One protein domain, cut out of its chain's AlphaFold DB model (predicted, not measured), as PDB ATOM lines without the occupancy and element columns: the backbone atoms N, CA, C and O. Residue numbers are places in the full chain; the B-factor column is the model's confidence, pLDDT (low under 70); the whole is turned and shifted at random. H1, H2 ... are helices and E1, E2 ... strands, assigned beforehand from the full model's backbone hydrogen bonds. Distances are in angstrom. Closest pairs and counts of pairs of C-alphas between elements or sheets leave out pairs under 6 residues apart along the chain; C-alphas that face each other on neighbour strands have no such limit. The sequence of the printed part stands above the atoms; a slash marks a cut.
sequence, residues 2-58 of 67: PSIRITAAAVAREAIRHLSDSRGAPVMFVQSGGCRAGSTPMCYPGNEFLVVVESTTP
ATOM      1  N   PRO A   2      68.803 -31.349 120.517       66.44
ATOM      2  CA  PRO A   2      68.076 -30.083 120.523       66.44
ATOM      3  C   PRO A   2      68.509 -29.255 121.741       66.44
ATOM      4  O   PRO A   2      68.550 -29.767 122.859       66.44
ATOM      5  N   SER A   3      68.882 -27.994 121.521       70.00
ATOM      6  CA  SER A   3      69.249 -27.068 122.591       70.00
ATOM      7  C   SER A   3      67.998 -26.392 123.149       70.00
ATOM      8  O   SER A   3      67.165 -25.882 122.401       70.00
ATOM      9  N   ILE A   4      67.857 -26.382 124.476       74.44
ATOM     10  CA  ILE A   4      66.804 -25.617 125.152       74.44
ATOM     11  C   ILE A   4      67.099 -24.131 124.947       74.44
ATOM     12  O   ILE A   4      68.141 -23.633 125.364       74.44
ATOM     13  N   ARG A   5      66.181 -23.431 124.274       73.19
ATOM     14  CA  ARG A   5      66.345 -22.013 123.923       73.19
ATOM     15  C   ARG A   5      65.761 -21.065 124.970       73.19
ATOM     16  O   ARG A   5      66.231 -19.939 125.062       73.19
ATOM     17  N   ILE A   6      64.763 -21.504 125.744       81.25
ATOM     18  CA  ILE A   6      64.067 -20.705 126.765       81.25
ATOM     19  C   ILE A   6      63.662 -21.614 127.936       81.25
ATOM     20  O   ILE A   6      63.212 -22.739 127.723       81.25
ATOM     21  N   THR A   7      63.813 -21.125 129.170       86.88
ATOM     22  CA  THR A   7      63.334 -21.782 130.400       86.88
ATOM     23  C   THR A   7      62.549 -20.793 131.264       86.88
ATOM     24  O   THR A   7      62.620 -19.585 131.048       86.88
ATOM     25  N   ALA A   8      61.784 -21.302 132.232       87.88
ATOM     26  CA  ALA A   8      60.975 -20.495 133.143       87.88
ATOM     27  C   ALA A   8      61.297 -20.836 134.601       87.88
ATOM     28  O   ALA A   8      61.474 -22.009 134.944       87.88
ATOM     29  N   ALA A   9      61.316 -19.815 135.461       94.25
ATOM     30  CA  ALA A   9      61.438 -19.988 136.905       94.25
ATOM     31  C   ALA A   9      60.284 -20.840 137.463       94.25
ATOM     32  O   ALA A   9      59.177 -20.827 136.923       94.25
ATOM     33  N   ALA A  10      60.513 -21.542 138.577       94.94
ATOM     34  CA  ALA A  10      59.509 -22.426 139.181       94.94
ATOM     35  C   ALA A  10      58.181 -21.702 139.479       94.94
ATOM     36  O   ALA A  10      57.114 -22.192 139.116       94.94
ATOM     37  N   VAL A  11      58.257 -20.488 140.034       96.12
ATOM     38  CA  VAL A  11      57.083 -19.640 140.303       96.12
ATOM     39  C   VAL A  11      56.336 -19.236 139.029       96.12
ATOM     40  O   VAL A  11      55.109 -19.202 139.015       96.12
ATOM     41  N   ALA A  12      57.053 -19.002 137.926       92.44
ATOM     42  CA  ALA A  12      56.434 -18.690 136.642       92.44
ATOM     43  C   ALA A  12      55.708 -19.913 136.065       92.44
ATOM     44  O   ALA A  12      54.629 -19.779 135.500       92.44
ATOM     45  N   ARG A  13      56.253 -21.122 136.254       93.19
ATOM     46  CA  ARG A  13      55.596 -22.367 135.825       93.19
ATOM     47  C   ARG A  13      54.280 -22.613 136.561       93.19
ATOM     48  O   ARG A  13      53.342 -23.098 135.938       93.19
ATOM     49  N   GLU A  14      54.207 -22.289 137.851       95.81
ATOM     50  CA  GLU A  14      52.952 -22.346 138.617       95.81
ATOM     51  C   GLU A  14      51.917 -21.374 138.048       95.81
ATOM     52  O   GLU A  14      50.802 -21.770 137.718       95.81
ATOM     53  N   ALA A  15      52.317 -20.118 137.837       92.81
ATOM     54  CA  ALA A  15      51.436 -19.100 137.275       92.81
ATOM     55  C   ALA A  15      50.904 -19.492 135.884       92.81
ATOM     56  O   ALA A  15      49.723 -19.308 135.601       92.81
ATOM     57  N   ILE A  16      51.750 -20.081 135.031       91.19
ATOM     58  CA  ILE A  16      51.345 -20.575 133.706       91.19
ATOM     59  C   ILE A  16      50.314 -21.704 133.824       91.19
ATOM     60  O   ILE A  16      49.360 -21.725 133.045       91.19
ATOM     61  N   ARG A  17      50.473 -22.624 134.788       93.25
ATOM     62  CA  ARG A  17      49.494 -23.697 135.030       93.25
ATOM     63  C   ARG A  17      48.146 -23.129 135.449       93.25
ATOM     64  O   ARG A  17      47.168 -23.370 134.754       93.25
ATOM     65  N   HIS A  18      48.119 -22.272 136.466       93.94
ATOM     66  CA  HIS A  18      46.888 -21.602 136.898       93.94
ATOM     67  C   HIS A  18      46.201 -20.835 135.757       93.94
ATOM     68  O   HIS A  18      44.978 -20.875 135.601       93.94
ATOM     69  N   LEU A  19      46.981 -20.142 134.925       90.38
ATOM     70  CA  LEU A  19      46.446 -19.414 133.779       90.38
ATOM     71  C   LEU A  19      45.861 -20.354 132.714       90.38
ATOM     72  O   LEU A  19      44.833 -20.034 132.125       90.38
ATOM     73  N   SER A  20      46.495 -21.499 132.474       90.19
ATOM     74  CA  SER A  20      46.002 -22.492 131.513       90.19
ATOM     75  C   SER A  20      44.716 -23.152 132.018       90.19
ATOM     76  O   SER A  20      43.740 -23.237 131.275       90.19
ATOM     77  N   ASP A  21      44.678 -23.524 133.300       92.62
ATOM     78  CA  ASP A  21      43.517 -24.154 133.939       92.62
ATOM     79  C   ASP A  21      42.304 -23.216 133.944       92.62
ATOM     80  O   ASP A  21      41.198 -23.617 133.586       92.62
ATOM     81  N   SER A  22      42.513 -21.935 134.269       91.19
ATOM     82  CA  SER A  22      41.441 -20.926 134.257       91.19
ATOM     83  C   SER A  22      40.903 -20.604 132.860       91.19
ATOM     84  O   SER A  22      39.757 -20.172 132.737       91.19
ATOM     85  N   ARG A  23      41.700 -20.807 131.804       86.50
ATOM     86  CA  ARG A  23      41.292 -20.581 130.407       86.50
ATOM     87  C   ARG A  23      40.768 -21.838 129.714       86.50
ATOM     88  O   ARG A  23      40.221 -21.724 128.621       86.50
ATOM     89  N   GLY A  24      40.944 -23.016 130.314       88.50
ATOM     90  CA  GLY A  24      40.552 -24.301 129.727       88.50
ATOM     91  C   GLY A  24      41.368 -24.711 128.493       88.50
ATOM     92  O   GLY A  24      40.965 -25.621 127.773       88.50
ATOM     93  N   ALA A  25      42.498 -24.049 128.228       85.94
ATOM     94  CA  ALA A  25      43.354 -24.307 127.073       85.94
ATOM     95  C   ALA A  25      44.827 -23.991 127.394       85.94
ATOM     96  O   ALA A  25      45.098 -23.110 128.218       85.94
ATOM     97  N   PRO A  26      45.795 -24.659 126.734       86.50
ATOM     98  CA  PRO A  26      47.208 -24.298 126.839       86.50
ATOM     99  C   PRO A  26      47.428 -22.830 126.466       86.50
ATOM    100  O   PRO A  26      46.759 -22.326 125.575       86.50
ATOM    101  N   VAL A  27      48.377 -22.145 127.098       87.25
ATOM    102  CA  VAL A  27      48.710 -20.752 126.752       87.25
ATOM    103  C   VAL A  27      49.943 -20.718 125.857       87.25
ATOM    104  O   VAL A  27      50.965 -21.331 126.169       87.25
ATOM    105  N   MET A  28      49.866 -19.967 124.762       87.25
ATOM    106  CA  MET A  28      50.989 -19.701 123.873       87.25
ATOM    107  C   MET A  28      51.531 -18.287 124.091       87.25
ATOM    108  O   MET A  28      50.774 -17.317 124.056       87.25
ATOM    109  N   PHE A  29      52.847 -18.176 124.293       84.06
ATOM    110  CA  PHE A  29      53.551 -16.902 124.452       84.06
ATOM    111  C   PHE A  29      54.228 -16.511 123.141       84.06
ATOM    112  O   PHE A  29      55.089 -17.235 122.642       84.06
ATOM    113  N   VAL A  30      53.856 -15.355 122.600       82.06
ATOM    114  CA  VAL A  30      54.438 -14.798 121.377       82.06
ATOM    115  C   VAL A  30      55.238 -13.563 121.744       82.06
ATOM    116  O   VAL A  30      54.703 -12.594 122.281       82.06
ATOM    117  N   GLN A  31      56.529 -13.589 121.432       76.06
ATOM    118  CA  GLN A  31      57.406 -12.442 121.585       76.06
ATOM    119  C   GLN A  31      57.958 -12.074 120.212       76.06
ATOM    120  O   GLN A  31      58.653 -12.869 119.581       76.06
ATOM    121  N   SER A  32      57.656 -10.864 119.740       70.06
ATOM    122  CA  SER A  32      58.326 -10.340 118.554       70.06
ATOM    123  C   SER A  32      59.819 -10.192 118.858       70.06
ATOM    124  O   SER A  32      60.197  -9.769 119.951       70.06
ATOM    125  N   GLY A  33      60.687 -10.561 117.917       69.31
ATOM    126  CA  GLY A  33      62.124 -10.303 118.024       69.31
ATOM    127  C   GLY A  33      62.382  -8.797 117.954       69.31
ATOM    128  O   GLY A  33      62.650  -8.262 116.886       69.31
ATOM    129  N   GLY A  34      62.192  -8.085 119.063       62.12
ATOM    130  CA  GLY A  34      62.281  -6.630 119.120       62.12
ATOM    131  C   GLY A  34      63.724  -6.143 118.988       62.12
ATOM    132  O   GLY A  34      64.614  -6.630 119.676       62.12
ATOM    133  N   CYS A  35      63.941  -5.137 118.136       63.69
ATOM    134  CA  CYS A  35      65.231  -4.459 117.935       63.69
ATOM    135  C   CYS A  35      65.632  -3.557 119.126       63.69
ATOM    136  O   CYS A  35      66.801  -3.220 119.304       63.69
ATOM    137  N   ARG A  36      64.679  -3.172 119.985       58.06
ATOM    138  CA  ARG A  36      64.924  -2.315 121.150       58.06
ATOM    139  C   ARG A  36      64.147  -2.860 122.344       58.06
ATOM    140  O   ARG A  36      63.005  -3.274 122.180       58.06
ATOM    141  N   ALA A  37      64.808  -2.921 123.500       56.84
ATOM    142  CA  ALA A  37      64.354  -3.592 124.715       56.84
ATOM    143  C   ALA A  37      62.852  -3.403 124.990       56.84
ATOM    144  O   ALA A  37      62.413  -2.298 125.294       56.84
ATOM    145  N   GLY A  38      62.085  -4.492 124.903       55.34
ATOM    146  CA  GLY A  38      60.680  -4.512 125.312       55.34
ATOM    147  C   GLY A  38      59.702  -4.830 124.190       55.34
ATOM    148  O   GLY A  38      58.850  -4.018 123.851       55.34
ATOM    149  N   SER A  39      59.765  -6.048 123.659       60.22
ATOM    150  CA  SER A  39      58.565  -6.693 123.136       60.22
ATOM    151  C   SER A  39      57.903  -7.449 124.286       60.22
ATOM    152  O   SER A  39      58.349  -8.530 124.670       60.22
ATOM    153  N   THR A  40      56.881  -6.851 124.903       67.62
ATOM    154  CA  THR A  40      56.081  -7.532 125.931       67.62
ATOM    155  C   THR A  40      55.507  -8.821 125.336       67.62
ATOM    156  O   THR A  40      54.938  -8.765 124.241       67.62
ATOM    157  N   PRO A  41      55.649  -9.979 126.005       73.56
ATOM    158  CA  PRO A  41      55.095 -11.223 125.494       73.56
ATOM    159  C   PRO A  41      53.565 -11.135 125.449       73.56
ATOM    160  O   PRO A  41      52.919 -10.793 126.439       73.56
ATOM    161  N   MET A  42      52.988 -11.458 124.294       80.38
ATOM    162  CA  MET A  42      51.542 -11.592 124.114       80.38
ATOM    163  C   MET A  42      51.112 -13.031 124.420       80.38
ATOM    164  O   MET A  42      51.854 -13.969 124.126       80.38
ATOM    165  N   CYS A  43      49.929 -13.206 125.020       82.69
ATOM    166  CA  CYS A  43      49.390 -14.509 125.422       82.69
ATOM    167  C   CYS A  43      48.146 -14.850 124.601       82.69
ATOM    168  O   CYS A  43      47.192 -14.073 124.598       82.69
ATOM    169  N   TYR A  44      48.136 -16.029 123.987       83.25
ATOM    170  CA  TYR A  44      46.997 -16.552 123.231       83.25
ATOM    171  C   TYR A  44      46.572 -17.914 123.783       83.25
ATOM    172  O   TYR A  44      47.432 -18.670 124.249       83.25
ATOM    173  N   PRO A  45      45.279 -18.268 123.727       83.44
ATOM    174  CA  PRO A  45      44.857 -19.659 123.776       83.44
ATOM    175  C   PRO A  45      45.617 -20.486 122.735       83.44
ATOM    176  O   PRO A  45      45.932 -20.025 121.633       83.44
ATOM    177  N   GLY A  46      45.974 -21.708 123.109       81.62
ATOM    178  CA  GLY A  46      46.713 -22.620 122.253       81.62
ATOM    179  C   GLY A  46      45.927 -22.833 120.973       81.62
ATOM    180  O   GLY A  46      44.720 -22.976 121.064       81.62
ATOM    181  N   ASN A  47      46.624 -22.849 119.833       75.62
ATOM    182  CA  ASN A  47      46.100 -22.955 118.461       75.62
ATOM    183  C   ASN A  47      45.338 -21.743 117.882       75.62
ATOM    184  O   ASN A  47      45.011 -21.778 116.700       75.62
ATOM    185  N   GLU A  48      45.146 -20.652 118.630       81.75
ATOM    186  CA  GLU A  48      44.473 -19.451 118.098       81.75
ATOM    187  C   GLU A  48      45.419 -18.533 117.301       81.75
ATOM    188  O   GLU A  48      44.996 -17.738 116.464       81.75
ATOM    189  N   PHE A  49      46.727 -18.662 117.517       77.44
ATOM    190  CA  PHE A  49      47.733 -17.911 116.775       77.44
ATOM    191  C   PHE A  49      48.324 -18.770 115.653       77.44
ATOM    192  O   PHE A  49      48.960 -19.799 115.899       77.44
ATOM    193  N   LEU A  50      48.135 -18.321 114.411       78.94
ATOM    194  CA  LEU A  50      48.658 -18.982 113.219       78.94
ATOM    195  C   LEU A  50      50.186 -18.851 113.170       78.94
ATOM    196  O   LEU A  50      50.726 -17.770 112.939       78.94
ATOM    197  N   VAL A  51      50.888 -19.966 113.366       77.88
ATOM    198  CA  VAL A  51      52.332 -20.071 113.122       77.88
ATOM    199  C   VAL A  51      52.571 -20.676 111.743       77.88
ATOM    200  O   VAL A  51      52.014 -21.723 111.413       77.88
ATOM    201  N   VAL A  52      53.416 -20.039 110.928       74.38
ATOM    202  CA  VAL A  52      53.934 -20.686 109.718       74.38
ATOM    203  C   VAL A  52      54.919 -21.749 110.181       74.38
ATOM    204  O   VAL A  52      56.036 -21.444 110.594       74.38
ATOM    205  N   VAL A  53      54.486 -23.004 110.157       68.12
ATOM    206  CA  VAL A  53      55.405 -24.130 110.262       68.12
ATOM    207  C   VAL A  53      56.041 -24.314 108.896       68.12
ATOM    208  O   VAL A  53      55.426 -24.836 107.970       68.12
ATOM    209  N   GLU A  54      57.273 -23.839 108.743       58.38
ATOM    210  CA  GLU A  54      58.071 -24.228 107.590       58.38
ATOM    211  C   GLU A  54      58.342 -25.729 107.716       58.38
ATOM    212  O   GLU A  54      59.095 -26.175 108.585       58.38
ATOM    213  N   SER A  55      57.671 -26.527 106.883       52.66
ATOM    214  CA  SER A  55      58.017 -27.927 106.690       52.66
ATOM    215  C   SER A  55      59.452 -27.950 106.189       52.66
ATOM    216  O   SER A  55      59.708 -27.632 105.029       52.66
ATOM    217  N   THR A  56      60.399 -28.248 107.077       53.69
ATOM    218  CA  THR A  56      61.814 -28.342 106.733       53.69
ATOM    219  C   THR A  56      62.005 -29.544 105.811       53.69
ATOM    220  O   THR A  56      62.346 -30.637 106.254       53.69
ATOM    221  N   THR A  57      61.771 -29.365 104.514       49.28
ATOM    222  CA  THR A  57      62.394 -30.218 103.508       49.28
ATOM    223  C   THR A  57      63.883 -29.885 103.571       49.28
ATOM    224  O   THR A  57      64.236 -28.714 103.403       49.28
ATOM    225  N   PRO A  58      64.780 -30.839 103.864       47.81
ATOM    226  CA  PRO A  58      66.204 -30.552 103.842       47.81
ATOM    227  C   PRO A  58      66.572 -30.166 102.407       47.81
ATOM    228  O   PRO A  58      66.461 -30.968 101.482       47.81
TER     229      PRO A  58
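What this domain is: This is residues 2 to 58 of the 67 residues of the protein "Uncharacterized protein DUF779" of Kribbella sp. VKM Ac-2569 (UniProt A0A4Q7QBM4). With little regular structure, this is a two-stranded hairpin, E1 and E2, with the second half of one helix, H1, near its open end; the hairpin's loop tip, residues 33 to 38, and both tails, residues 2 to 7 and 50 to 58, stick out. The printed part has 57 residues, in the order H1, E1, E2; the class is mixed, with 22 residues in named elements. It is loose, with a radius of gyration of the C-alphas of 13.9 A and spans of 39 by 28 by 22 A.

Where its parts are: E1 is residues 27 to 30, from C-alpha 27 at (48.710, -20.752, 126.752). E2 is residues 42 to 45, ending at C-alpha 45 at (44.857, -19.659, 123.776). H1 is residues 10 to 23, 20.3 A long.

How they stand to each other: E1 and E2 are antiparallel at 146 degrees; N 28 and O 44 are 2.8 A apart, within hydrogen-bond range. The closest C-alphas of H1 and E1, Ser 20 and Val 27, are 5.7 A apart. In H1 every O i to N i+4 pair is within hydrogen-bond range.

The domain as a whole: The C-alphas of Ser 22 and Pro 58 are farthest apart, 40.4 A. The printed part has no cut. E1 to E2 is a long link. pLDDT is under 70 at residues 2, 33 to 40 and 53 to 58.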